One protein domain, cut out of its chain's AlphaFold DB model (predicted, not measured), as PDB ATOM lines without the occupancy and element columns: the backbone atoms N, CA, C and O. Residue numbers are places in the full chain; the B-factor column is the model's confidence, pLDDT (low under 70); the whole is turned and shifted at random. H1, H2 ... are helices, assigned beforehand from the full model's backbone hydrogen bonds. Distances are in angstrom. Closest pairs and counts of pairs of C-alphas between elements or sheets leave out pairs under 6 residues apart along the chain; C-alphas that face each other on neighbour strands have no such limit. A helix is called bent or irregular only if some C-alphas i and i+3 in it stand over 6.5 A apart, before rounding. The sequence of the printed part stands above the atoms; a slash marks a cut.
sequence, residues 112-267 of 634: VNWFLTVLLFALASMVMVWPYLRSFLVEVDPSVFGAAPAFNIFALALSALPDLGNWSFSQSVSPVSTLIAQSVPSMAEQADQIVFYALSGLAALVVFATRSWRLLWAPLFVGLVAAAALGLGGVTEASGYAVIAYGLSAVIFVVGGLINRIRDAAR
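What this domain is: This is residues 112 to 267 of the 634 residues of an uncharacterized protein of Oceanicaulis sp. PT13A (UniProt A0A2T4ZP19). The two arms of the long bent helix H7 fold back on each other as the core, with H1a packed on one side of them and H6 on the other. H5 packs on residues 187 to 195 of the kinked H6, the short H3 and H4 sit near the bend of H7, and H1b turns off from H1a; residues 139 to 144 and 258 to 267 stick out. The printed part has 156 residues with seven named helices, H1 to H7 in order, and no named strand: all helix. It is only just compact, close to loose, with a radius of gyration of the C-alphas of 17.7 A and spans of 56 by 43 by 30 A.

Where its parts are: H1, residues 112 to 140, was assigned as one helix by its hydrogen bonds but is bent, with C-alphas 128 and 131 7.7 A apart. Its arm H1a, residues 112 to 128, begins at C-alpha 112 (-32.167, -16.525, 11.595) and is 23.9 A long; H1b is residues 131 to 140. H2, residues 142 to 145, H3, residues 153 to 160, and H4, residues 162 to 165, follow. H5, residues 169 to 183, 20.5 A, is irregular, with C-alphas 172 and 175 8.1 A apart. H6, residues 185 to 209, 33.8 A, is irregular, with C-alphas 189 and 192 7.9 A apart and a kink of 68 degrees near residue 192. H7, residues 214 to 267, likewise assigned as one helix, is bent, with C-alphas 232 and 235 9.6 A apart. H7a, residues 214 to 232, is 25.7 A long. H7b, residues 235 to 267, 47.8 A, is irregular, with C-alphas 236 and 239 7.2 A apart, and ends at C-alpha 267 (-51.632, -11.626, 6.257).

How they stand to each other: In the hub, H7, the arms H7a and H7b touch, closest at C-alphas 229 and 238, 4.6 A. H1a touches H7b at a shallow tilt of 15 degrees, opposite ways, closest at C-alphas 125 and 243, 5.1 A. H6 and H7a form a helical hairpin, closest at C-alphas 207 and 217, 5.8 A. H5 touches H6 at a steep tilt of 61 degrees, closest at C-alphas 181 and 188, 4.0 A. H4 touches H7a, closest at C-alphas 164 and 231, 6.9 A. H3 and H7b only just touch, with 3 pairs of C-alphas within 8 A, closest at 154 and 235, 5.5 A. H2 touches H1b, closest at C-alphas 145 and 138, 5.0 A. H1a and H6 are apart. Every O i to N i+4 pair is within hydrogen-bond range in H1a, H1b and H3, against 8 of 11 in H5, 17 of 21 in H6, 14 of 15 in H7a and 27 of 29 in H7b; H2 and H4 are too short for one.

The domain as a whole: The C-alphas of Ser 143 and Arg 267, the two farthest apart, are 56.1 A apart. The printed part has no cut and no long link, and no printed residue is under 70 in pLDDT.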
ATOM      1  N   VAL A 112     -33.436 -15.968  11.081       77.31
ATOM      2  CA  VAL A 112     -32.167 -16.525  11.595       77.31
ATOM      3  C   VAL A 112     -31.874 -17.905  11.001       77.31
ATOM      4  O   VAL A 112     -30.844 -18.086  10.371       77.31
ATOM      5  N   ASN A 113     -32.804 -18.860  11.107       81.44
ATOM      6  CA  ASN A 113     -32.635 -20.207  10.540       81.44
ATOM      7  C   ASN A 113     -32.491 -20.165   8.999       81.44
ATOM      8  O   ASN A 113     -31.605 -20.798   8.441       81.44
ATOM      9  N   TRP A 114     -33.295 -19.345   8.312       85.69
ATOM     10  CA  TRP A 114     -33.187 -19.143   6.858       85.69
ATOM     11  C   TRP A 114     -31.836 -18.539   6.426       85.69
ATOM     12  O   TRP A 114     -31.210 -19.034   5.491       85.69
ATOM     13  N   PHE A 115     -31.362 -17.514   7.131       86.38
ATOM     14  CA  PHE A 115     -30.086 -16.851   6.878       86.38
ATOM     15  C   PHE A 115     -28.923 -17.799   7.158       86.38
ATOM     16  O   PHE A 115     -28.038 -17.910   6.322       86.38
ATOM     17  N   LEU A 116     -28.969 -18.555   8.260       90.06
ATOM     18  CA  LEU A 116     -27.989 -19.600   8.560       90.06
ATOM     19  C   LEU A 116     -27.941 -20.676   7.468       90.06
ATOM     20  O   LEU A 116     -26.851 -21.106   7.121       90.06
ATOM     21  N   THR A 117     -29.072 -21.074   6.868       92.12
ATOM     22  CA  THR A 117     -29.046 -22.013   5.728       92.12
ATOM     23  C   THR A 117     -28.436 -21.412   4.455       92.12
ATOM     24  O   THR A 117     -27.685 -22.100   3.775       92.12
ATOM     25  N   VAL A 118     -28.679 -20.131   4.150       93.12
ATOM     26  CA  VAL A 118     -28.049 -19.457   2.992       93.12
ATOM     27  C   VAL A 118     -26.551 -19.218   3.237       93.12
ATOM     28  O   VAL A 118     -25.735 -19.456   2.349       93.12
ATOM     29  N   LEU A 119     -26.174 -18.819   4.456       94.56
ATOM     30  CA  LEU A 119     -24.785 -18.658   4.887       94.56
ATOM     31  C   LEU A 119     -24.033 -19.996   4.875       94.56
ATOM     32  O   LEU A 119     -22.896 -20.040   4.421       94.56
ATOM     33  N   LEU A 120     -24.670 -21.091   5.304       95.94
ATOM     34  CA  LEU A 120     -24.114 -22.442   5.213       95.94
ATOM     35  C   LEU A 120     -23.811 -22.825   3.760       95.94
ATOM     36  O   LEU A 120     -22.734 -23.347   3.499       95.94
ATOM     37  N   PHE A 121     -24.712 -22.539   2.813       96.06
ATOM     38  CA  PHE A 121     -24.464 -22.805   1.390       96.06
ATOM     39  C   PHE A 121     -23.324 -21.937   0.830       96.06
ATOM     40  O   PHE A 121     -22.489 -22.442   0.085       96.06
ATOM     41  N   ALA A 122     -23.229 -20.664   1.229       96.00
ATOM     42  CA  ALA A 122     -22.127 -19.785   0.829       96.00
ATOM     43  C   ALA A 122     -20.765 -20.256   1.382       96.00
ATOM     44  O   ALA A 122     -19.791 -20.350   0.634       96.00
ATOM     45  N   LEU A 123     -20.704 -20.608   2.671       96.88
ATOM     46  CA  LEU A 123     -19.504 -21.152   3.315       96.88
ATOM     47  C   LEU A 123     -19.122 -22.523   2.742       96.88
ATOM     48  O   LEU A 123     -17.944 -22.769   2.497       96.88
ATOM     49  N   ALA A 124     -20.101 -23.391   2.462       96.62
ATOM     50  CA  ALA A 124     -19.867 -24.669   1.795       96.62
ATOM     51  C   ALA A 124     -19.231 -24.457   0.415       96.62
ATOM     52  O   ALA A 124     -18.168 -25.016   0.161       96.62
ATOM     53  N   SER A 125     -19.800 -23.597  -0.437       96.12
ATOM     54  CA  SER A 125     -19.203 -23.244  -1.734       96.12
ATOM     55  C   SER A 125     -17.772 -22.713  -1.600       96.12
ATOM     56  O   SER A 125     -16.897 -23.138  -2.350       96.12
ATOM     57  N   MET A 126     -17.496 -21.847  -0.618       95.00
ATOM     58  CA  MET A 126     -16.143 -21.333  -0.367       95.00
ATOM     59  C   MET A 126     -15.152 -22.448   0.014       95.00
ATOM     60  O   MET A 126     -14.015 -22.442  -0.453       95.00
ATOM     61  N   VAL A 127     -15.588 -23.439   0.800       95.44
ATOM     62  CA  VAL A 127     -14.790 -24.627   1.158       95.44
ATOM     63  C   VAL A 127     -14.580 -25.565  -0.041       95.44
ATOM     64  O   VAL A 127     -13.481 -26.096  -0.199       95.44
ATOM     65  N   MET A 128     -15.577 -25.743  -0.920       94.19
ATOM     66  CA  MET A 128     -15.443 -26.564  -2.140       94.19
ATOM     67  C   MET A 128     -14.472 -25.950  -3.165       94.19
ATOM     68  O   MET A 128     -13.764 -26.684  -3.852       94.19
ATOM     69  N   VAL A 129     -14.424 -24.616  -3.268       94.75
ATOM     70  CA  VAL A 129     -13.547 -23.875  -4.204       94.75
ATOM     71  C   VAL A 129     -12.173 -23.565  -3.597       94.75
ATOM     72  O   VAL A 129     -11.281 -23.107  -4.311       94.75
ATOM     73  N   TRP A 130     -11.951 -23.861  -2.309       94.94
ATOM     74  CA  TRP A 130     -10.722 -23.507  -1.592       94.94
ATOM     75  C   TRP A 130      -9.404 -23.824  -2.329       94.94
ATOM     76  O   TRP A 130      -8.532 -22.957  -2.305       94.94
ATOM     77  N   PRO A 131      -9.225 -24.958  -3.045       92.69
ATOM     78  CA  PRO A 131      -8.004 -25.200  -3.821       92.69
ATOM     79  C   PRO A 131      -7.695 -24.098  -4.850       92.69
ATOM     80  O   PRO A 131      -6.562 -23.622  -4.913       92.69
ATOM     81  N   TYR A 132      -8.711 -23.654  -5.599       92.69
ATOM     82  CA  TYR A 132      -8.603 -22.620  -6.637       92.69
ATOM     83  C   TYR A 132      -8.505 -21.216  -6.033       92.69
ATOM     84  O   TYR A 132      -7.735 -20.380  -6.503       92.69
ATOM     85  N   LEU A 133      -9.258 -20.964  -4.955       92.94
ATOM     86  CA  LEU A 133      -9.175 -19.703  -4.220       92.94
ATOM     87  C   LEU A 133      -7.781 -19.528  -3.605       92.94
ATOM     88  O   LEU A 133      -7.200 -18.454  -3.704       92.94
ATOM     89  N   ARG A 134      -7.204 -20.591  -3.030       94.25
ATOM     90  CA  ARG A 134      -5.844 -20.583  -2.487       94.25
ATOM     91  C   ARG A 134      -4.796 -20.373  -3.577       94.25
ATOM     92  O   ARG A 134      -3.879 -19.596  -3.344       94.25
ATOM     93  N   SER A 135      -4.891 -21.039  -4.734       93.38
ATOM     94  CA  SER A 135      -3.915 -20.820  -5.813       93.38
ATOM     95  C   SER A 135      -3.940 -19.374  -6.307       93.38
ATOM     96  O   SER A 135      -2.879 -18.770  -6.418       93.38
ATOM     97  N   PHE A 136      -5.131 -18.792  -6.483       94.44
ATOM     98  CA  PHE A 136      -5.287 -17.376  -6.830       94.44
ATOM     99  C   PHE A 136      -4.735 -16.439  -5.741       94.44
ATOM    100  O   PHE A 136      -4.000 -15.506  -6.040       94.44
ATOM    101  N   LEU A 137      -5.024 -16.696  -4.461       94.75
ATOM    102  CA  LEU A 137      -4.504 -15.875  -3.361       94.75
ATOM    103  C   LEU A 137      -2.969 -15.939  -3.252       94.75
ATOM    104  O   LEU A 137      -2.339 -14.916  -3.003       94.75
ATOM    105  N   VAL A 138      -2.356 -17.104  -3.485       96.12
ATOM    106  CA  VAL A 138      -0.888 -17.268  -3.527       96.12
ATOM    107  C   VAL A 138      -0.262 -16.582  -4.749       96.12
ATOM    108  O   VAL A 138       0.878 -16.133  -4.666       96.12
ATOM    109  N   GLU A 139      -0.990 -16.473  -5.861       95.56
ATOM    110  CA  GLU A 139      -0.582 -15.700  -7.044       95.56
ATOM    111  C   GLU A 139      -0.676 -14.178  -6.807       95.56
ATOM    112  O   GLU A 139       0.168 -13.432  -7.296       95.56
ATOM    113  N   VAL A 140      -1.650 -13.722  -6.006       95.81
ATOM    114  CA  VAL A 140      -1.809 -12.311  -5.605       95.81
ATOM    115  C   VAL A 140      -0.760 -11.876  -4.573       95.81
ATOM    116  O   VAL A 140      -0.141 -10.828  -4.749       95.81
ATOM    117  N   ASP A 141      -0.552 -12.651  -3.504       94.81
ATOM    118  CA  ASP A 141       0.510 -12.403  -2.518       94.81
ATOM    119  C   ASP A 141       1.045 -13.724  -1.918       94.81
ATOM    120  O   ASP A 141       0.449 -14.290  -0.990       94.81
ATOM    121  N   PRO A 142       2.203 -14.225  -2.390       93.94
ATOM    122  CA  PRO A 142       2.789 -15.454  -1.866       93.94
ATOM    123  C   PRO A 142       3.360 -15.293  -0.448       93.94
ATOM    124  O   PRO A 142       3.542 -16.301   0.235       93.94
ATOM    125  N   SER A 143       3.633 -14.066   0.015       92.25
ATOM    126  CA  SER A 143       4.173 -13.805   1.357       92.25
ATOM    127  C   SER A 143       3.099 -13.921   2.440       92.25
ATOM    128  O   SER A 143       3.353 -14.499   3.496       92.25
ATOM    129  N   VAL A 144       1.877 -13.462   2.147       91.31
ATOM    130  CA  VAL A 144       0.718 -13.578   3.045       91.31
ATOM    131  C   VAL A 144       0.048 -14.947   2.911       91.31
ATOM    132  O   VAL A 144      -0.248 -15.596   3.916       91.31
ATOM    133  N   PHE A 145      -0.184 -15.424   1.684       92.69
ATOM    134  CA  PHE A 145      -1.016 -16.610   1.451       92.69
ATOM    135  C   PHE A 145      -0.237 -17.915   1.254       92.69
ATOM    136  O   PHE A 145      -0.839 -18.989   1.308       92.69
ATOM    137  N   GLY A 146       1.093 -17.877   1.103       88.69
ATOM    138  CA  GLY A 146       1.922 -19.085   0.980       88.69
ATOM    139  C   GLY A 146       1.763 -20.053   2.161       88.69
ATOM    140  O   GLY A 146       1.699 -21.268   1.961       88.69
ATOM    141  N   ALA A 147       1.597 -19.512   3.373       90.88
ATOM    142  CA  ALA A 147       1.364 -20.267   4.606       90.88
ATOM    143  C   ALA A 147      -0.076 -20.803   4.771       90.88
ATOM    144  O   ALA A 147      -0.339 -21.579   5.690       90.88
ATOM    145  N   ALA A 148      -1.026 -20.421   3.906       91.50
ATOM    146  CA  ALA A 148      -2.408 -20.887   4.002       91.50
ATOM    147  C   ALA A 148      -2.504 -22.410   3.749       91.50
ATOM    148  O   ALA A 148      -1.789 -22.932   2.883       91.50
ATOM    149  N   PRO A 149      -3.393 -23.151   4.437       92.44
ATOM    150  CA  PRO A 149      -3.432 -24.612   4.365       92.44
ATOM    151  C   PRO A 149      -3.928 -25.120   3.003       92.44
ATOM    152  O   PRO A 149      -5.000 -24.742   2.532       92.44
ATOM    153  N   ALA A 150      -3.166 -26.014   2.373       90.75
ATOM    154  CA  ALA A 150      -3.514 -26.630   1.092       90.75
ATOM    155  C   ALA A 150      -4.404 -27.875   1.283       90.75
ATOM    156  O   ALA A 150      -3.929 -29.004   1.186       90.75
ATOM    157  N   PHE A 151      -5.695 -27.675   1.567       92.25
ATOM    158  CA  PHE A 151      -6.676 -28.765   1.644       92.25
ATOM    159  C   PHE A 151      -7.585 -28.823   0.407       92.25
ATOM    160  O   PHE A 151      -7.898 -27.801  -0.200       92.25
ATOM    161  N   ASN A 152      -8.061 -30.022   0.067       93.75
ATOM    162  CA  ASN A 152      -9.164 -30.239  -0.869       93.75
ATOM    163  C   ASN A 152     -10.182 -31.162  -0.187       93.75
ATOM    164  O   ASN A 152      -9.867 -32.308   0.132       93.75
ATOM    165  N   ILE A 153     -11.396 -30.659   0.046       93.88
ATOM    166  CA  ILE A 153     -12.440 -31.374   0.789       93.88
ATOM    167  C   ILE A 153     -12.901 -32.667   0.091       93.88
ATOM    168  O   ILE A 153     -13.215 -33.639   0.772       93.88
ATOM    169  N   PHE A 154     -12.851 -32.732  -1.243       94.25
ATOM    170  CA  PHE A 154     -13.178 -33.936  -2.018       94.25
ATOM    171  C   PHE A 154     -12.092 -35.013  -1.907       94.25
ATOM    172  O   PHE A 154     -12.398 -36.193  -1.751       94.25
ATOM    173  N   ALA A 155     -10.817 -34.609  -1.917       92.81
ATOM    174  CA  ALA A 155      -9.698 -35.524  -1.683       92.81
ATOM    175  C   ALA A 155      -9.698 -36.056  -0.238       92.81
ATOM    176  O   ALA A 155      -9.484 -37.247  -0.014       92.81
ATOM    177  N   LEU A 156     -10.011 -35.194   0.738       93.38
ATOM    178  CA  LEU A 156     -10.193 -35.596   2.135       93.38
ATOM    179  C   LEU A 156     -11.371 -36.569   2.295       93.38
ATOM    180  O   LEU A 156     -11.217 -37.594   2.956       93.38
ATOM    181  N   ALA A 157     -12.508 -36.309   1.642       91.88
ATOM    182  CA  ALA A 157     -13.664 -37.206   1.657       91.88
ATOM    183  C   ALA A 157     -13.320 -38.609   1.121       91.88
ATOM    184  O   ALA A 157     -13.646 -39.593   1.779       91.88
ATOM    185  N   LEU A 158     -12.591 -38.711   0.001       92.81
ATOM    186  CA  LEU A 158     -12.097 -39.998  -0.511       92.81
ATOM    187  C   LEU A 158     -11.100 -40.683   0.432       92.81
ATOM    188  O   LEU A 158     -11.132 -41.902   0.562       92.81
ATOM    189  N   SER A 159     -10.233 -39.923   1.108       92.12
ATOM    190  CA  SER A 159      -9.285 -40.504   2.073       92.12
ATOM    191  C   SER A 159      -9.970 -41.093   3.315       92.12
ATOM    192  O   SER A 159      -9.451 -42.034   3.908       92.12
ATOM    193  N   ALA A 160     -11.144 -40.568   3.687       93.12
ATOM    194  CA  ALA A 160     -11.950 -41.059   4.802       93.12
ATOM    195  C   ALA A 160     -12.949 -42.158   4.390       93.12
ATOM    196  O   ALA A 160     -13.271 -43.029   5.195       93.12
ATOM    197  N   LEU A 161     -13.449 -42.109   3.151       92.12
ATOM    198  CA  LEU A 161     -14.451 -43.017   2.591       92.12
ATOM    199  C   LEU A 161     -14.029 -43.451   1.171       92.12
ATOM    200  O   LEU A 161     -14.550 -42.918   0.187       92.12
ATOM    201  N   PRO A 162     -13.102 -44.418   1.025       88.94
ATOM    202  CA  PRO A 162     -12.576 -44.814  -0.284       88.94
ATOM    203  C   PRO A 162     -13.649 -45.389  -1.222       88.94
ATOM    204  O   PRO A 162     -13.552 -45.225  -2.436       88.94
ATOM    205  N   ASP A 163     -14.715 -45.985  -0.678       89.19
ATOM    206  CA  ASP A 163     -15.829 -46.528  -1.464       89.19
ATOM    207  C   ASP A 163     -16.605 -45.457  -2.249       89.19
ATOM    208  O   ASP A 163     -17.177 -45.768  -3.295       89.19
ATOM    209  N   LEU A 164     -16.561 -44.183  -1.832       84.81
ATOM    210  CA  LEU A 164     -17.114 -43.079  -2.627       84.81
ATOM    211  C   LEU A 164     -16.362 -42.875  -3.954       84.81
ATOM    212  O   LEU A 164     -16.936 -42.311  -4.878       84.81
ATOM    213  N   GLY A 165     -15.113 -43.340  -4.069       82.75
ATOM    214  CA  GLY A 165     -14.346 -43.329  -5.322       82.75
ATOM    215  C   GLY A 165     -14.681 -44.492  -6.257       82.75
ATOM    216  O   GLY A 165     -14.396 -44.416  -7.449       82.75
ATOM    217  N   ASN A 166     -15.309 -45.546  -5.728       86.69
ATOM    218  CA  ASN A 166     -15.824 -46.678  -6.502       86.69
ATOM    219  C   ASN A 166     -17.283 -46.458  -6.949       86.69
ATOM    220  O   ASN A 166     -17.769 -47.152  -7.842       86.69
ATOM    221  N   TRP A 167     -17.997 -45.516  -6.324       91.31
ATOM    222  CA  TRP A 167     -19.386 -45.192  -6.635       91.31
ATOM    223  C   TRP A 167     -19.506 -44.162  -7.766       91.31
ATOM    224  O   TRP A 167     -18.783 -43.171  -7.810       91.31
ATOM    225  N   SER A 168     -20.481 -44.370  -8.656       90.56
ATOM    226  CA  SER A 168     -20.825 -43.440  -9.733       90.56
ATOM    227  C   SER A 168     -22.280 -42.980  -9.622       90.56
ATOM    228  O   SER A 168     -23.222 -43.784  -9.598       90.56
ATOM    229  N   PHE A 169     -22.465 -41.661  -9.625       91.25
ATOM    230  CA  PHE A 169     -23.773 -41.023  -9.696       91.25
ATOM    231  C   PHE A 169     -24.456 -41.341 -11.034       91.25
ATOM    232  O   PHE A 169     -25.597 -41.799 -11.032       91.25
ATOM    233  N   SER A 170     -23.738 -41.212 -12.157       89.94
ATOM    234  CA  SER A 170     -24.211 -41.555 -13.508       89.94
ATOM    235  C   SER A 170     -24.786 -42.969 -13.603       89.94
ATOM    236  O   SER A 170     -25.884 -43.162 -14.121       89.94
ATOM    237  N   GLN A 171     -24.103 -43.971 -13.038       91.31
ATOM    238  CA  GLN A 171     -24.629 -45.345 -12.999       91.31
ATOM    239  C   GLN A 171     -25.925 -45.446 -12.181       91.31
ATOM    240  O   GLN A 171     -26.839 -46.179 -12.556       91.31
ATOM    241  N   SER A 172     -26.025 -44.674 -11.097       91.88
ATOM    242  CA  SER A 172     -27.188 -44.651 -10.201       91.88
ATOM    243  C   SER A 172     -28.418 -43.979 -10.830       91.88
ATOM    244  O   SER A 172     -29.543 -44.339 -10.488       91.88
ATOM    245  N   VAL A 173     -28.226 -43.028 -11.755       92.50
ATOM    246  CA  VAL A 173     -29.317 -42.296 -12.436       92.50
ATOM    247  C   VAL A 173     -29.527 -42.676 -13.905       92.50
ATOM    248  O   VAL A 173     -30.450 -42.159 -14.533       92.50
ATOM    249  N   SER A 174     -28.731 -43.607 -14.441       92.88
ATOM    250  CA  SER A 174     -28.726 -44.005 -15.857       92.88
ATOM    251  C   SER A 174     -30.115 -44.258 -16.481       92.88
ATOM    252  O   SER A 174     -30.346 -43.783 -17.596       92.88
ATOM    253  N   PRO A 175     -31.099 -44.902 -15.810       92.44
ATOM    254  CA  PRO A 175     -32.447 -45.068 -16.368       92.44
ATOM    255  C   PRO A 175     -33.198 -43.748 -16.619       92.44
ATOM    256  O   PRO A 175     -34.089 -43.706 -17.460       92.44
ATOM    257  N   VAL A 176     -32.854 -42.673 -15.903       92.12
ATOM    258  CA  VAL A 176     -33.463 -41.341 -16.051       92.12
ATOM    259  C   VAL A 176     -32.680 -40.496 -17.053       92.12
ATOM    260  O   VAL A 176     -33.283 -39.883 -17.936       92.12
ATOM    261  N   SER A 177     -31.345 -40.487 -16.982       91.75
ATOM    262  CA  SER A 177     -30.527 -39.709 -17.920       91.75
ATOM    263  C   SER A 177     -30.577 -40.266 -19.347       91.75
ATOM    264  O   SER A 177     -30.616 -39.486 -20.297       91.75
ATOM    265  N   THR A 178     -30.721 -41.583 -19.533       93.25
ATOM    266  CA  THR A 178     -30.980 -42.163 -20.867       93.25
ATOM    267  C   THR A 178     -32.333 -41.743 -21.452       93.25
ATOM    268  O   THR A 178     -32.404 -41.473 -22.650       93.25
ATOM    269  N   LEU A 179     -33.388 -41.603 -20.639       93.81
ATOM    270  CA  LEU A 179     -34.678 -41.063 -21.093       93.81
ATOM    271  C   LEU A 179     -34.578 -39.576 -21.473       93.81
ATOM    272  O   LEU A 179     -35.177 -39.158 -22.466       93.81
ATOM    273  N   ILE A 180     -33.792 -38.781 -20.740       91.81
ATOM    274  CA  ILE A 180     -33.510 -37.377 -21.085       91.81
ATOM    275  C   ILE A 180     -32.734 -37.297 -22.408       91.81
ATOM    276  O   ILE A 180     -33.154 -36.580 -23.309       91.81
ATOM    277  N   ALA A 181     -31.675 -38.092 -22.579       92.12
ATOM    278  CA  ALA A 181     -30.892 -38.140 -23.814       92.12
ATOM    279  C   ALA A 181     -31.707 -38.601 -25.041       92.12
ATOM    280  O   ALA A 181     -31.459 -38.142 -26.155       92.12
ATOM    281  N   GLN A 182     -32.695 -39.485 -24.858       93.38
ATOM    282  CA  GLN A 182     -33.596 -39.927 -25.931       93.38
ATOM    283  C   GLN A 182     -34.678 -38.892 -26.276       93.38
ATOM    284  O   GLN A 182     -35.046 -38.763 -27.442       93.38
ATOM    285  N   SER A 183     -35.202 -38.170 -25.281       93.12
ATOM    286  CA  SER A 183     -36.276 -37.182 -25.471       93.12
ATOM    287  C   SER A 183     -35.769 -35.798 -25.886       93.12
ATOM    288  O   SER A 183     -36.461 -35.095 -26.620       93.12
ATOM    289  N   VAL A 184     -34.555 -35.421 -25.473       92.69
ATOM    290  CA  VAL A 184     -33.888 -34.163 -25.833       92.69
ATOM    291  C   VAL A 184     -32.436 -34.454 -26.260       92.69
ATOM    292  O   VAL A 184     -31.506 -34.252 -25.477       92.69
ATOM    293  N   PRO A 185     -32.198 -34.913 -27.507       90.19
ATOM    294  CA  PRO A 185     -30.864 -35.326 -27.961       90.19
ATOM    295  C   PRO A 185     -29.789 -34.233 -27.891       90.19
ATOM    296  O   PRO A 185     -28.619 -34.539 -27.686       90.19
ATOM    297  N   SER A 186     -30.172 -32.956 -27.992       92.31
ATOM    298  CA  SER A 186     -29.269 -31.805 -27.820       92.31
ATOM    299  C   SER A 186     -28.739 -31.624 -26.392       92.31
ATOM    300  O   SER A 186     -27.814 -30.846 -26.191       92.31
ATOM    301  N   MET A 187     -29.305 -32.335 -25.411       89.81
ATOM    302  CA  MET A 187     -28.901 -32.319 -24.001       89.81
ATOM    303  C   MET A 187     -28.285 -33.655 -23.552       89.81
ATOM    304  O   MET A 187     -28.023 -33.841 -22.364       89.81
ATOM    305  N   ALA A 188     -28.046 -34.598 -24.474       88.94
ATOM    306  CA  ALA A 188     -27.605 -35.955 -24.147       88.94
ATOM    307  C   ALA A 188     -26.279 -35.999 -23.363       88.94
ATOM    308  O   ALA A 188     -26.175 -36.735 -22.385       88.94
ATOM    309  N   GLU A 189     -25.302 -35.165 -23.733       89.62
ATOM    310  CA  GLU A 189     -24.000 -35.050 -23.049       89.62
ATOM    311  C   GLU A 189     -24.113 -34.484 -21.621       89.62
ATOM    312  O   GLU A 189     -23.230 -34.685 -20.793       89.62
ATOM    313  N   GLN A 190     -25.211 -33.788 -21.317       92.25
ATOM    314  CA  GLN A 190     -25.454 -33.100 -20.045       92.25
ATOM    315  C   GLN A 190     -26.519 -33.813 -19.195       92.25
ATOM    316  O   GLN A 190     -26.861 -33.345 -18.110       92.25
ATOM    317  N   ALA A 191     -27.050 -34.952 -19.652       92.88
ATOM    318  CA  ALA A 191     -28.220 -35.591 -19.054       92.88
ATOM    319  C   ALA A 191     -28.017 -35.985 -17.577       92.88
ATOM    320  O   ALA A 191     -28.908 -35.750 -16.761       92.88
ATOM    321  N   ASP A 192     -26.844 -36.505 -17.200       92.88
ATOM    322  CA  ASP A 192     -26.522 -36.813 -15.796       92.88
ATOM    323  C   ASP A 192     -26.427 -35.544 -14.929       92.88
ATOM    324  O   ASP A 192     -26.922 -35.527 -13.800       92.88
ATOM    325  N   GLN A 193     -25.856 -34.459 -15.467       94.69
ATOM    326  CA  GLN A 193     -25.769 -33.162 -14.785       94.69
ATOM    327  C   GLN A 193     -27.169 -32.567 -14.563       94.69
ATOM    328  O   GLN A 193     -27.471 -32.064 -13.481       94.69
ATOM    329  N   ILE A 194     -28.055 -32.677 -15.559       94.44
ATOM    330  CA  ILE A 194     -29.455 -32.242 -15.472       94.44
ATOM    331  C   ILE A 194     -30.187 -33.011 -14.365       94.44
ATOM    332  O   ILE A 194     -30.868 -32.385 -13.549       94.44
ATOM    333  N   VAL A 195     -30.011 -34.336 -14.265       95.69
ATOM    334  CA  VAL A 195     -30.591 -35.121 -13.159       95.69
ATOM    335  C   VAL A 195     -29.984 -34.720 -11.810       95.69
ATOM    336  O   VAL A 195     -30.727 -34.541 -10.845       95.69
ATOM    337  N   PHE A 196     -28.666 -34.518 -11.729       96.81
ATOM    338  CA  PHE A 196     -27.992 -34.056 -10.512       96.81
ATOM    339  C   PHE A 196     -28.544 -32.712 -10.010       96.81
ATOM    340  O   PHE A 196     -28.893 -32.593  -8.831       96.81
ATOM    341  N   TYR A 197     -28.698 -31.715 -10.887       96.81
ATOM    342  CA  TYR A 197     -29.262 -30.416 -10.512       96.81
ATOM    343  C   TYR A 197     -30.760 -30.493 -10.193       96.81
ATOM    344  O   TYR A 197     -31.205 -29.848  -9.242       96.81
ATOM    345  N   ALA A 198     -31.537 -31.306 -10.915       95.69
ATOM    346  CA  ALA A 198     -32.960 -31.508 -10.637       95.69
ATOM    347  C   ALA A 198     -33.192 -32.174  -9.268       95.69
ATOM    348  O   ALA A 198     -34.002 -31.688  -8.476       95.69
ATOM    349  N   LEU A 199     -32.442 -33.235  -8.948       96.19
ATOM    350  CA  LEU A 199     -32.495 -33.896  -7.640       96.19
ATOM    351  C   LEU A 199     -31.976 -32.985  -6.522       96.19
ATOM    352  O   LEU A 199     -32.593 -32.932  -5.458       96.19
ATOM    353  N   SER A 200     -30.913 -32.211  -6.765       96.69
ATOM    354  CA  SER A 200     -30.410 -31.217  -5.805       96.69
ATOM    355  C   SER A 200     -31.442 -30.120  -5.526       96.69
ATOM    356  O   SER A 200     -31.669 -29.772  -4.370       96.69
ATOM    357  N   GLY A 201     -32.128 -29.613  -6.557       96.19
ATOM    358  CA  GLY A 201     -33.203 -28.627  -6.416       96.19
ATOM    359  C   GLY A 201     -34.432 -29.177  -5.683       96.19
ATOM    360  O   GLY A 201     -34.977 -28.507  -4.805       96.19
ATOM    361  N   LEU A 202     -34.832 -30.419  -5.974       96.06
ATOM    362  CA  LEU A 202     -35.917 -31.111  -5.269       96.06
ATOM    363  C   LEU A 202     -35.559 -31.328  -3.792       96.06
ATOM    364  O   LEU A 202     -36.342 -30.983  -2.907       96.06
ATOM    365  N   ALA A 203     -34.352 -31.817  -3.503       95.25
ATOM    366  CA  ALA A 203     -33.867 -31.972  -2.137       95.25
ATOM    367  C   ALA A 203     -33.773 -30.616  -1.409       95.25
ATOM    368  O   ALA A 203     -34.219 -30.515  -0.268       95.25
ATOM    369  N   ALA A 204     -33.322 -29.543  -2.068       95.31
ATOM    370  CA  ALA A 204     -33.341 -28.192  -1.504       95.31
ATOM    371  C   ALA A 204     -34.770 -27.718  -1.172       95.31
ATOM    372  O   ALA A 204     -34.986 -27.132  -0.108       95.31
ATOM    373  N   LEU A 205     -35.768 -28.019  -2.012       94.06
ATOM    374  CA  LEU A 205     -37.182 -27.757  -1.712       94.06
ATOM    375  C   LEU A 205     -37.684 -28.568  -0.502       94.06
ATOM    376  O   LEU A 205     -38.423 -28.024   0.321       94.06
ATOM    377  N   VAL A 206     -37.240 -29.818  -0.327       93.12
ATOM    378  CA  VAL A 206     -37.553 -30.635   0.863       93.12
ATOM    379  C   VAL A 206     -36.906 -30.052   2.125       93.12
ATOM    380  O   VAL A 206     -37.609 -29.823   3.111       93.12
ATOM    381  N   VAL A 207     -35.614 -29.697   2.094       92.75
ATOM    382  CA  VAL A 207     -34.933 -29.013   3.216       92.75
ATOM    383  C   VAL A 207     -35.643 -27.691   3.541       92.75
ATOM    384  O   VAL A 207     -35.868 -27.361   4.712       92.75
ATOM    385  N   PHE A 208     -36.076 -26.946   2.518       89.81
ATOM    386  CA  PHE A 208     -36.868 -25.733   2.694       89.81
ATOM    387  C   PHE A 208     -38.217 -26.030   3.378       89.81
ATOM    388  O   PHE A 208     -38.585 -25.314   4.317       89.81
ATOM    389  N   ALA A 209     -38.925 -27.089   2.979       87.75
ATOM    390  CA  ALA A 209     -40.200 -27.500   3.567       87.75
ATOM    391  C   ALA A 209     -40.071 -27.979   5.028       87.75
ATOM    392  O   ALA A 209     -40.904 -27.607   5.859       87.75
ATOM    393  N   THR A 210     -39.005 -28.710   5.385       85.19
ATOM    394  CA  THR A 210     -38.735 -29.263   6.736       85.19
ATOM    395  C   THR A 210     -38.303 -28.209   7.774       85.19
ATOM    396  O   THR A 210     -37.325 -28.353   8.511       85.19
ATOM    397  N   ARG A 211     -39.041 -27.097   7.836       76.50
ATOM    398  CA  ARG A 211     -38.719 -25.831   8.517       76.50
ATOM    399  C   ARG A 211     -38.238 -25.959   9.969       76.50
ATOM    400  O   ARG A 211     -37.408 -25.156  10.391       76.50
ATOM    401  N   SER A 212     -38.766 -26.909  10.737       76.19
ATOM    402  CA  SER A 212     -38.401 -27.140  12.143       76.19
ATOM    403  C   SER A 212     -37.051 -27.846  12.314       76.19
ATOM    404  O   SER A 212     -36.387 -27.616  13.317       76.19
ATOM    405  N   TRP A 213     -36.638 -28.670  11.347       83.88
ATOM    406  CA  TRP A 213     -35.458 -29.547  11.419       83.88
ATOM    407  C   TRP A 213     -34.319 -29.106  10.476       83.88
ATOM    408  O   TRP A 213     -33.322 -29.807  10.332       83.88
ATOM    409  N   ARG A 214     -34.421 -27.926   9.844       85.94
ATOM    410  CA  ARG A 214     -33.418 -27.384   8.896       85.94
ATOM    411  C   ARG A 214     -31.967 -27.402   9.393       85.94
ATOM    412  O   ARG A 214     -31.075 -27.580   8.575       85.94
ATOM    413  N   LEU A 215     -31.728 -27.241  10.697       84.81
ATOM    414  CA  LEU A 215     -30.377 -27.290  11.276       84.81
ATOM    415  C   LEU A 215     -29.737 -28.691  11.205       84.81
ATOM    416  O   LEU A 215     -28.519 -28.789  11.261       84.81
ATOM    417  N   LEU A 216     -30.540 -29.748  11.048       90.81
ATOM    418  CA  LEU A 216     -30.088 -31.113  10.765       90.81
ATOM    419  C   LEU A 216     -30.068 -31.382   9.250       90.81
ATOM    420  O   LEU A 216     -29.076 -31.867   8.711       90.81
ATOM    421  N   TRP A 217     -31.151 -31.025   8.552       92.75
ATOM    422  CA  TRP A 217     -31.315 -31.343   7.130       92.75
ATOM    423  C   TRP A 217     -30.394 -30.552   6.193       92.75
ATOM    424  O   TRP A 217     -29.983 -31.096   5.176       92.75
ATOM    425  N   ALA A 218     -30.044 -29.297   6.501       93.69
ATOM    426  CA  ALA A 218     -29.197 -28.493   5.615       93.69
ATOM    427  C   ALA A 218     -27.710 -28.916   5.629       93.69
ATOM    428  O   ALA A 218     -27.145 -29.034   4.543       93.69
ATOM    429  N   PRO A 219     -27.073 -29.228   6.781       95.31
ATOM    430  CA  PRO A 219     -25.745 -29.848   6.785       95.31
ATOM    431  C   PRO A 219     -25.728 -31.228   6.117       95.31
ATOM    432  O   PRO A 219     -24.813 -31.514   5.348       95.31
ATOM    433  N   LEU A 220     -26.758 -32.059   6.341       95.94
ATOM    434  CA  LEU A 220     -26.877 -33.356   5.667       95.94
ATOM    435  C   LEU A 220     -26.988 -33.192   4.143       95.94
ATOM    436  O   LEU A 220     -26.310 -33.891   3.400       95.94
ATOM    437  N   PHE A 221     -27.792 -32.233   3.678       96.69
ATOM    438  CA  PHE A 221     -27.917 -31.887   2.263       96.69
ATOM    439  C   PHE A 221     -26.585 -31.432   1.647       96.69
ATOM    440  O   PHE A 221     -26.247 -31.890   0.561       96.69
ATOM    441  N   VAL A 222     -25.792 -30.612   2.349       97.12
ATOM    442  CA  VAL A 222     -24.430 -30.252   1.907       97.12
ATOM    443  C   VAL A 222     -23.534 -31.494   1.804       97.12
ATOM    444  O   VAL A 222     -22.848 -31.669   0.802       97.12
ATOM    445  N   GLY A 223     -23.581 -32.409   2.776       95.94
ATOM    446  CA  GLY A 223     -22.851 -33.681   2.688       95.94
ATOM    447  C   GLY A 223     -23.262 -34.530   1.476       95.94
ATOM    448  O   GLY A 223     -22.406 -35.015   0.739       95.94
ATOM    449  N   LEU A 224     -24.570 -34.665   1.232       95.62
ATOM    450  CA  LEU A 224     -25.121 -35.457   0.129       95.62
ATOM    451  C   LEU A 224     -24.838 -34.845  -1.251       95.62
ATOM    452  O   LEU A 224     -24.495 -35.580  -2.172       95.62
ATOM    453  N   VAL A 225     -24.934 -33.520  -1.403       96.81
ATOM    454  CA  VAL A 225     -24.603 -32.826  -2.660       96.81
ATOM    455  C   VAL A 225     -23.104 -32.898  -2.948       96.81
ATOM    456  O   VAL A 225     -22.730 -33.166  -4.087       96.81
ATOM    457  N   ALA A 226     -22.240 -32.741  -1.938       95.50
ATOM    458  CA  ALA A 226     -20.797 -32.919  -2.106       95.50
ATOM    459  C   ALA A 226     -20.439 -34.358  -2.523       95.50
ATOM    460  O   ALA A 226     -19.641 -34.549  -3.441       95.50
ATOM    461  N   ALA A 227     -21.062 -35.367  -1.903       94.81
ATOM    462  CA  ALA A 227     -20.880 -36.766  -2.283       94.81
ATOM    463  C   ALA A 227     -21.383 -37.048  -3.711       94.81
ATOM    464  O   ALA A 227     -20.664 -37.640  -4.509       94.81
ATOM    465  N   ALA A 228     -22.586 -36.590  -4.071       94.69
ATOM    466  CA  ALA A 228     -23.143 -36.792  -5.409       94.69
ATOM    467  C   ALA A 228     -22.347 -36.057  -6.506       94.69
ATOM    468  O   ALA A 228     -22.155 -36.613  -7.584       94.69
ATOM    469  N   ALA A 229     -21.813 -34.865  -6.220       95.19
ATOM    470  CA  ALA A 229     -20.909 -34.152  -7.121       95.19
ATOM    471  C   ALA A 229     -19.586 -34.911  -7.338       95.19
ATOM    472  O   ALA A 229     -19.096 -34.984  -8.464       95.19
ATOM    473  N   LEU A 230     -19.036 -35.526  -6.282       94.56
ATOM    474  CA  LEU A 230     -17.864 -36.406  -6.361       94.56
ATOM    475  C   LEU A 230     -18.144 -37.646  -7.228       94.56
ATOM    476  O   LEU A 230     -17.342 -37.963  -8.102       94.56
ATOM    477  N   GLY A 231     -19.294 -38.299  -7.042       92.50
ATOM    478  CA  GLY A 231     -19.720 -39.445  -7.856       92.50
ATOM    479  C   GLY A 231     -20.074 -39.100  -9.312       92.50
ATOM    480  O   GLY A 231     -20.226 -40.012 -10.126       92.50
ATOM    481  N   LEU A 232     -20.227 -37.813  -9.644       92.44
ATOM    482  CA  LEU A 232     -20.485 -37.309 -10.998       92.44
ATOM    483  C   LEU A 232     -19.191 -36.895 -11.721       92.44
ATOM    484  O   LEU A 232     -19.002 -37.260 -12.875       92.44
ATOM    485  N   GLY A 233     -18.312 -36.141 -11.049       87.56
ATOM    486  CA  GLY A 233     -17.160 -35.463 -11.666       87.56
ATOM    487  C   GLY A 233     -15.781 -35.785 -11.080       87.56
ATOM    488  O   GLY A 233     -14.784 -35.169 -11.465       87.56
ATOM    489  N   GLY A 234     -15.705 -36.687 -10.099       89.44
ATOM    490  CA  GLY A 234     -14.478 -36.959  -9.350       89.44
ATOM    491  C   GLY A 234     -13.924 -35.728  -8.616       89.44
ATOM    492  O   GLY A 234     -14.563 -34.685  -8.500       89.44
ATOM    493  N   VAL A 235     -12.692 -35.832  -8.113       90.25
ATOM    494  CA  VAL A 235     -12.034 -34.760  -7.331       90.25
ATOM    495  C   VAL A 235     -11.803 -33.476  -8.147       90.25
ATOM    496  O   VAL A 235     -11.670 -32.399  -7.567       90.25
ATOM    497  N   THR A 236     -11.739 -33.584  -9.476       87.38
ATOM    498  CA  THR A 236     -11.393 -32.496 -10.402       87.38
ATOM    499  C   THR A 236     -12.563 -31.589 -10.768       87.38
ATOM    500  O   THR A 236     -12.346 -30.391 -10.919       87.38
ATOM    501  N   GLU A 237     -13.784 -32.119 -10.902       90.31
ATOM    502  CA  GLU A 237     -14.948 -31.332 -11.349       90.31
ATOM    503  C   GLU A 237     -16.028 -31.151 -10.270       90.31
ATOM    504  O   GLU A 237     -16.860 -30.248 -10.374       90.31
ATOM    505  N   ALA A 238     -16.017 -31.960  -9.201       93.06
ATOM    506  CA  ALA A 238     -17.047 -31.920  -8.156       93.06
ATOM    507  C   ALA A 238     -17.206 -30.552  -7.474       93.06
ATOM    508  O   ALA A 238     -18.302 -30.220  -7.019       93.06
ATOM    509  N   SER A 239     -16.150 -29.734  -7.435       93.62
ATOM    510  CA  SER A 239     -16.210 -28.347  -6.959       93.62
ATOM    511  C   SER A 239     -17.198 -27.508  -7.777       93.62
ATOM    512  O   SER A 239     -18.045 -26.834  -7.194       93.62
ATOM    513  N   GLY A 240     -17.154 -27.599  -9.110       94.06
ATOM    514  CA  GLY A 240     -18.063 -26.896 -10.015       94.06
ATOM    515  C   GLY A 240     -19.509 -27.353  -9.837       94.06
ATOM    516  O   GLY A 240     -20.384 -26.533  -9.549       94.06
ATOM    517  N   TYR A 241     -19.749 -28.666  -9.917       95.50
ATOM    518  CA  TYR A 241     -21.087 -29.244  -9.752       95.50
ATOM    519  C   TYR A 241     -21.702 -28.894  -8.383       95.50
ATOM    520  O   TYR A 241     -22.837 -28.413  -8.318       95.50
ATOM    521  N   ALA A 242     -20.950 -29.049  -7.287       96.44
ATOM    522  CA  ALA A 242     -21.436 -28.735  -5.942       96.44
ATOM    523  C   ALA A 242     -21.753 -27.240  -5.762       96.44
ATOM    524  O   ALA A 242     -22.804 -26.899  -5.223       96.44
ATOM    525  N   VAL A 243     -20.891 -26.336  -6.244       96.62
ATOM    526  CA  VAL A 243     -21.098 -24.879  -6.127       96.62
ATOM    527  C   VAL A 243     -22.321 -24.419  -6.914       96.62
ATOM    528  O   VAL A 243     -23.098 -23.611  -6.402       96.62
ATOM    529  N   ILE A 244     -22.543 -24.952  -8.119       96.69
ATOM    530  CA  ILE A 244     -23.739 -24.641  -8.914       96.69
ATOM    531  C   ILE A 244     -24.994 -25.166  -8.199       96.69
ATOM    532  O   ILE A 244     -25.969 -24.425  -8.057       96.69
ATOM    533  N   ALA A 245     -24.960 -26.385  -7.648       97.31
ATOM    534  CA  ALA A 245     -26.064 -26.930  -6.854       97.31
ATOM    535  C   ALA A 245     -26.361 -26.095  -5.588       97.31
ATOM    536  O   ALA A 245     -27.530 -25.822  -5.296       97.31
ATOM    537  N   TYR A 246     -25.343 -25.617  -4.864       97.25
ATOM    538  CA  TYR A 246     -25.523 -24.708  -3.723       97.25
ATOM    539  C   TYR A 246     -26.015 -23.320  -4.140       97.25
ATOM    540  O   TYR A 246     -26.844 -22.746  -3.437       97.25
ATOM    541  N   GLY A 247     -25.577 -22.800  -5.290       96.06
ATOM    542  CA  GLY A 247     -26.074 -21.549  -5.866       96.06
ATOM    543  C   GLY A 247     -27.566 -21.624  -6.196       96.06
ATOM    544  O   GLY A 247     -28.347 -20.801  -5.718       96.06
ATOM    545  N   LEU A 248     -27.987 -22.667  -6.920       95.69
ATOM    546  CA  LEU A 248     -29.399 -22.956  -7.202       95.69
ATOM    547  C   LEU A 248     -30.213 -23.109  -5.904       95.69
ATOM    548  O   LEU A 248     -31.290 -22.525  -5.764       95.69
ATOM    549  N   SER A 249     -29.669 -23.821  -4.915       96.00
ATOM    550  CA  SER A 249     -30.298 -24.003  -3.599       96.00
ATOM    551  C   SER A 249     -30.441 -22.686  -2.830       96.00
ATOM    552  O   SER A 249     -31.487 -22.425  -2.236       96.00
ATOM    553  N   ALA A 250     -29.429 -21.817  -2.872       95.31
ATOM    554  CA  ALA A 250     -29.478 -20.491  -2.273       95.31
ATOM    555  C   ALA A 250     -30.535 -19.606  -2.954       95.31
ATOM    556  O   ALA A 250     -31.305 -18.953  -2.252       95.31
ATOM    557  N   VAL A 251     -30.654 -19.645  -4.288       95.38
ATOM    558  CA  VAL A 251     -31.714 -18.936  -5.032       95.38
ATOM    559  C   VAL A 251     -33.106 -19.434  -4.623       95.38
ATOM    560  O   VAL A 251     -33.957 -18.614  -4.269       95.38
ATOM    561  N   ILE A 252     -33.328 -20.754  -4.565       93.75
ATOM    562  CA  ILE A 252     -34.584 -21.357  -4.074       93.75
ATOM    563  C   ILE A 252     -34.911 -20.855  -2.659       93.75
ATOM    564  O   ILE A 252     -36.041 -20.439  -2.382       93.75
ATOM    565  N   PHE A 253     -33.922 -20.834  -1.760       93.00
ATOM    566  CA  PHE A 253     -34.107 -20.343  -0.396       93.00
ATOM    567  C   PHE A 253     -34.394 -18.841  -0.344       93.00
ATOM    568  O   PHE A 253     -35.255 -18.430   0.438       93.00
ATOM    569  N   VAL A 254     -33.721 -18.011  -1.144       92.44
ATOM    570  CA  VAL A 254     -33.935 -16.555  -1.191       92.44
ATOM    571  C   VAL A 254     -35.330 -16.225  -1.721       92.44
ATOM    572  O   VAL A 254     -36.076 -15.513  -1.045       92.44
ATOM    573  N   VAL A 255     -35.729 -16.801  -2.858       92.94
ATOM    574  CA  VAL A 255     -37.058 -16.598  -3.459       92.94
ATOM    575  C   VAL A 255     -38.159 -17.122  -2.531       92.94
ATOM    576  O   VAL A 255     -39.090 -16.388  -2.193       92.94
ATOM    577  N   GLY A 256     -38.024 -18.348  -2.016       89.94
ATOM    578  CA  GLY A 256     -38.973 -18.921  -1.058       89.94
ATOM    579  C   GLY A 256     -39.060 -18.127   0.254       89.94
ATOM    580  O   GLY A 256     -40.141 -17.997   0.838       89.94
ATOM    581  N   GLY A 257     -37.944 -17.561   0.721       88.06
ATOM    582  CA  GLY A 257     -37.886 -16.667   1.879       88.06
ATOM    583  C   GLY A 257     -38.630 -15.351   1.641       88.06
ATOM    584  O   GLY A 257     -39.440 -14.944   2.478       88.06
ATOM    585  N   LEU A 258     -38.418 -14.727   0.479       88.06
ATOM    586  CA  LEU A 258     -39.089 -13.496   0.062       88.06
ATOM    587  C   LEU A 258     -40.606 -13.690  -0.070       88.06
ATOM    588  O   LEU A 258     -41.365 -12.929   0.531       88.06
ATOM    589  N   ILE A 259     -41.051 -14.750  -0.755       90.12
ATOM    590  CA  ILE A 259     -42.476 -15.100  -0.893       90.12
ATOM    591  C   ILE A 259     -43.126 -15.278   0.485       90.12
ATOM    592  O   ILE A 259     -44.207 -14.746   0.739       90.12
ATOM    593  N   ASN A 260     -42.461 -15.971   1.418       87.44
ATOM    594  CA  ASN A 260     -42.971 -16.111   2.784       87.44
ATOM    595  C   ASN A 260     -43.057 -14.766   3.518       87.44
ATOM    596  O   ASN A 260     -44.075 -14.503   4.154       87.44
ATOM    597  N   ARG A 261     -42.044 -13.900   3.398       85.12
ATOM    598  CA  ARG A 261     -42.026 -12.565   4.022       85.12
ATOM    599  C   ARG A 261     -43.145 -11.663   3.494       85.12
ATOM    600  O   ARG A 261     -43.795 -10.991   4.294       85.12
ATOM    601  N   ILE A 262     -43.396 -11.673   2.182       88.69
ATOM    602  CA  ILE A 262     -44.502 -10.937   1.549       88.69
ATOM    603  C   ILE A 262     -45.848 -11.504   2.018       88.69
ATOM    604  O   ILE A 262     -46.707 -10.752   2.473       88.69
ATOM    605  N   ARG A 263     -46.016 -12.835   1.997       89.94
ATOM    606  CA  ARG A 263     -47.242 -13.515   2.446       89.94
ATOM    607  C   ARG A 263     -47.563 -13.252   3.918       89.94
ATOM    608  O   ARG A 263     -48.723 -13.018   4.248       89.94
ATOM    609  N   ASP A 264     -46.569 -13.295   4.802       88.25
ATOM    610  CA  ASP A 264     -46.762 -13.003   6.226       88.25
ATOM    611  C   ASP A 264     -47.128 -11.521   6.439       88.25
ATOM    612  O   ASP A 264     -48.047 -11.228   7.202       88.25
ATOM    613  N   ALA A 265     -46.489 -10.588   5.721       88.88
ATOM    614  CA  ALA A 265     -46.839  -9.166   5.778       88.88
ATOM    615  C   ALA A 265     -48.269  -8.898   5.276       88.88
ATOM    616  O   ALA A 265     -49.041  -8.246   5.974       88.88
ATOM    617  N   ALA A 266     -48.661  -9.462   4.131       90.50
ATOM    618  CA  ALA A 266     -50.015  -9.336   3.588       90.50
ATOM    619  C   ALA A 266     -51.085  -9.948   4.513       90.50
ATOM    620  O   ALA A 266     -52.185  -9.407   4.636       90.50
ATOM    621  N   ARG A 267     -50.763 -11.043   5.219       91.12
ATOM    622  CA  ARG A 267     -51.632 -11.626   6.257       91.12
ATOM    623  C   ARG A 267     -51.821 -10.696   7.455       91.12
ATOM    624  O   ARG A 267     -52.929 -10.655   7.987       91.12
TER     625      ARG A 267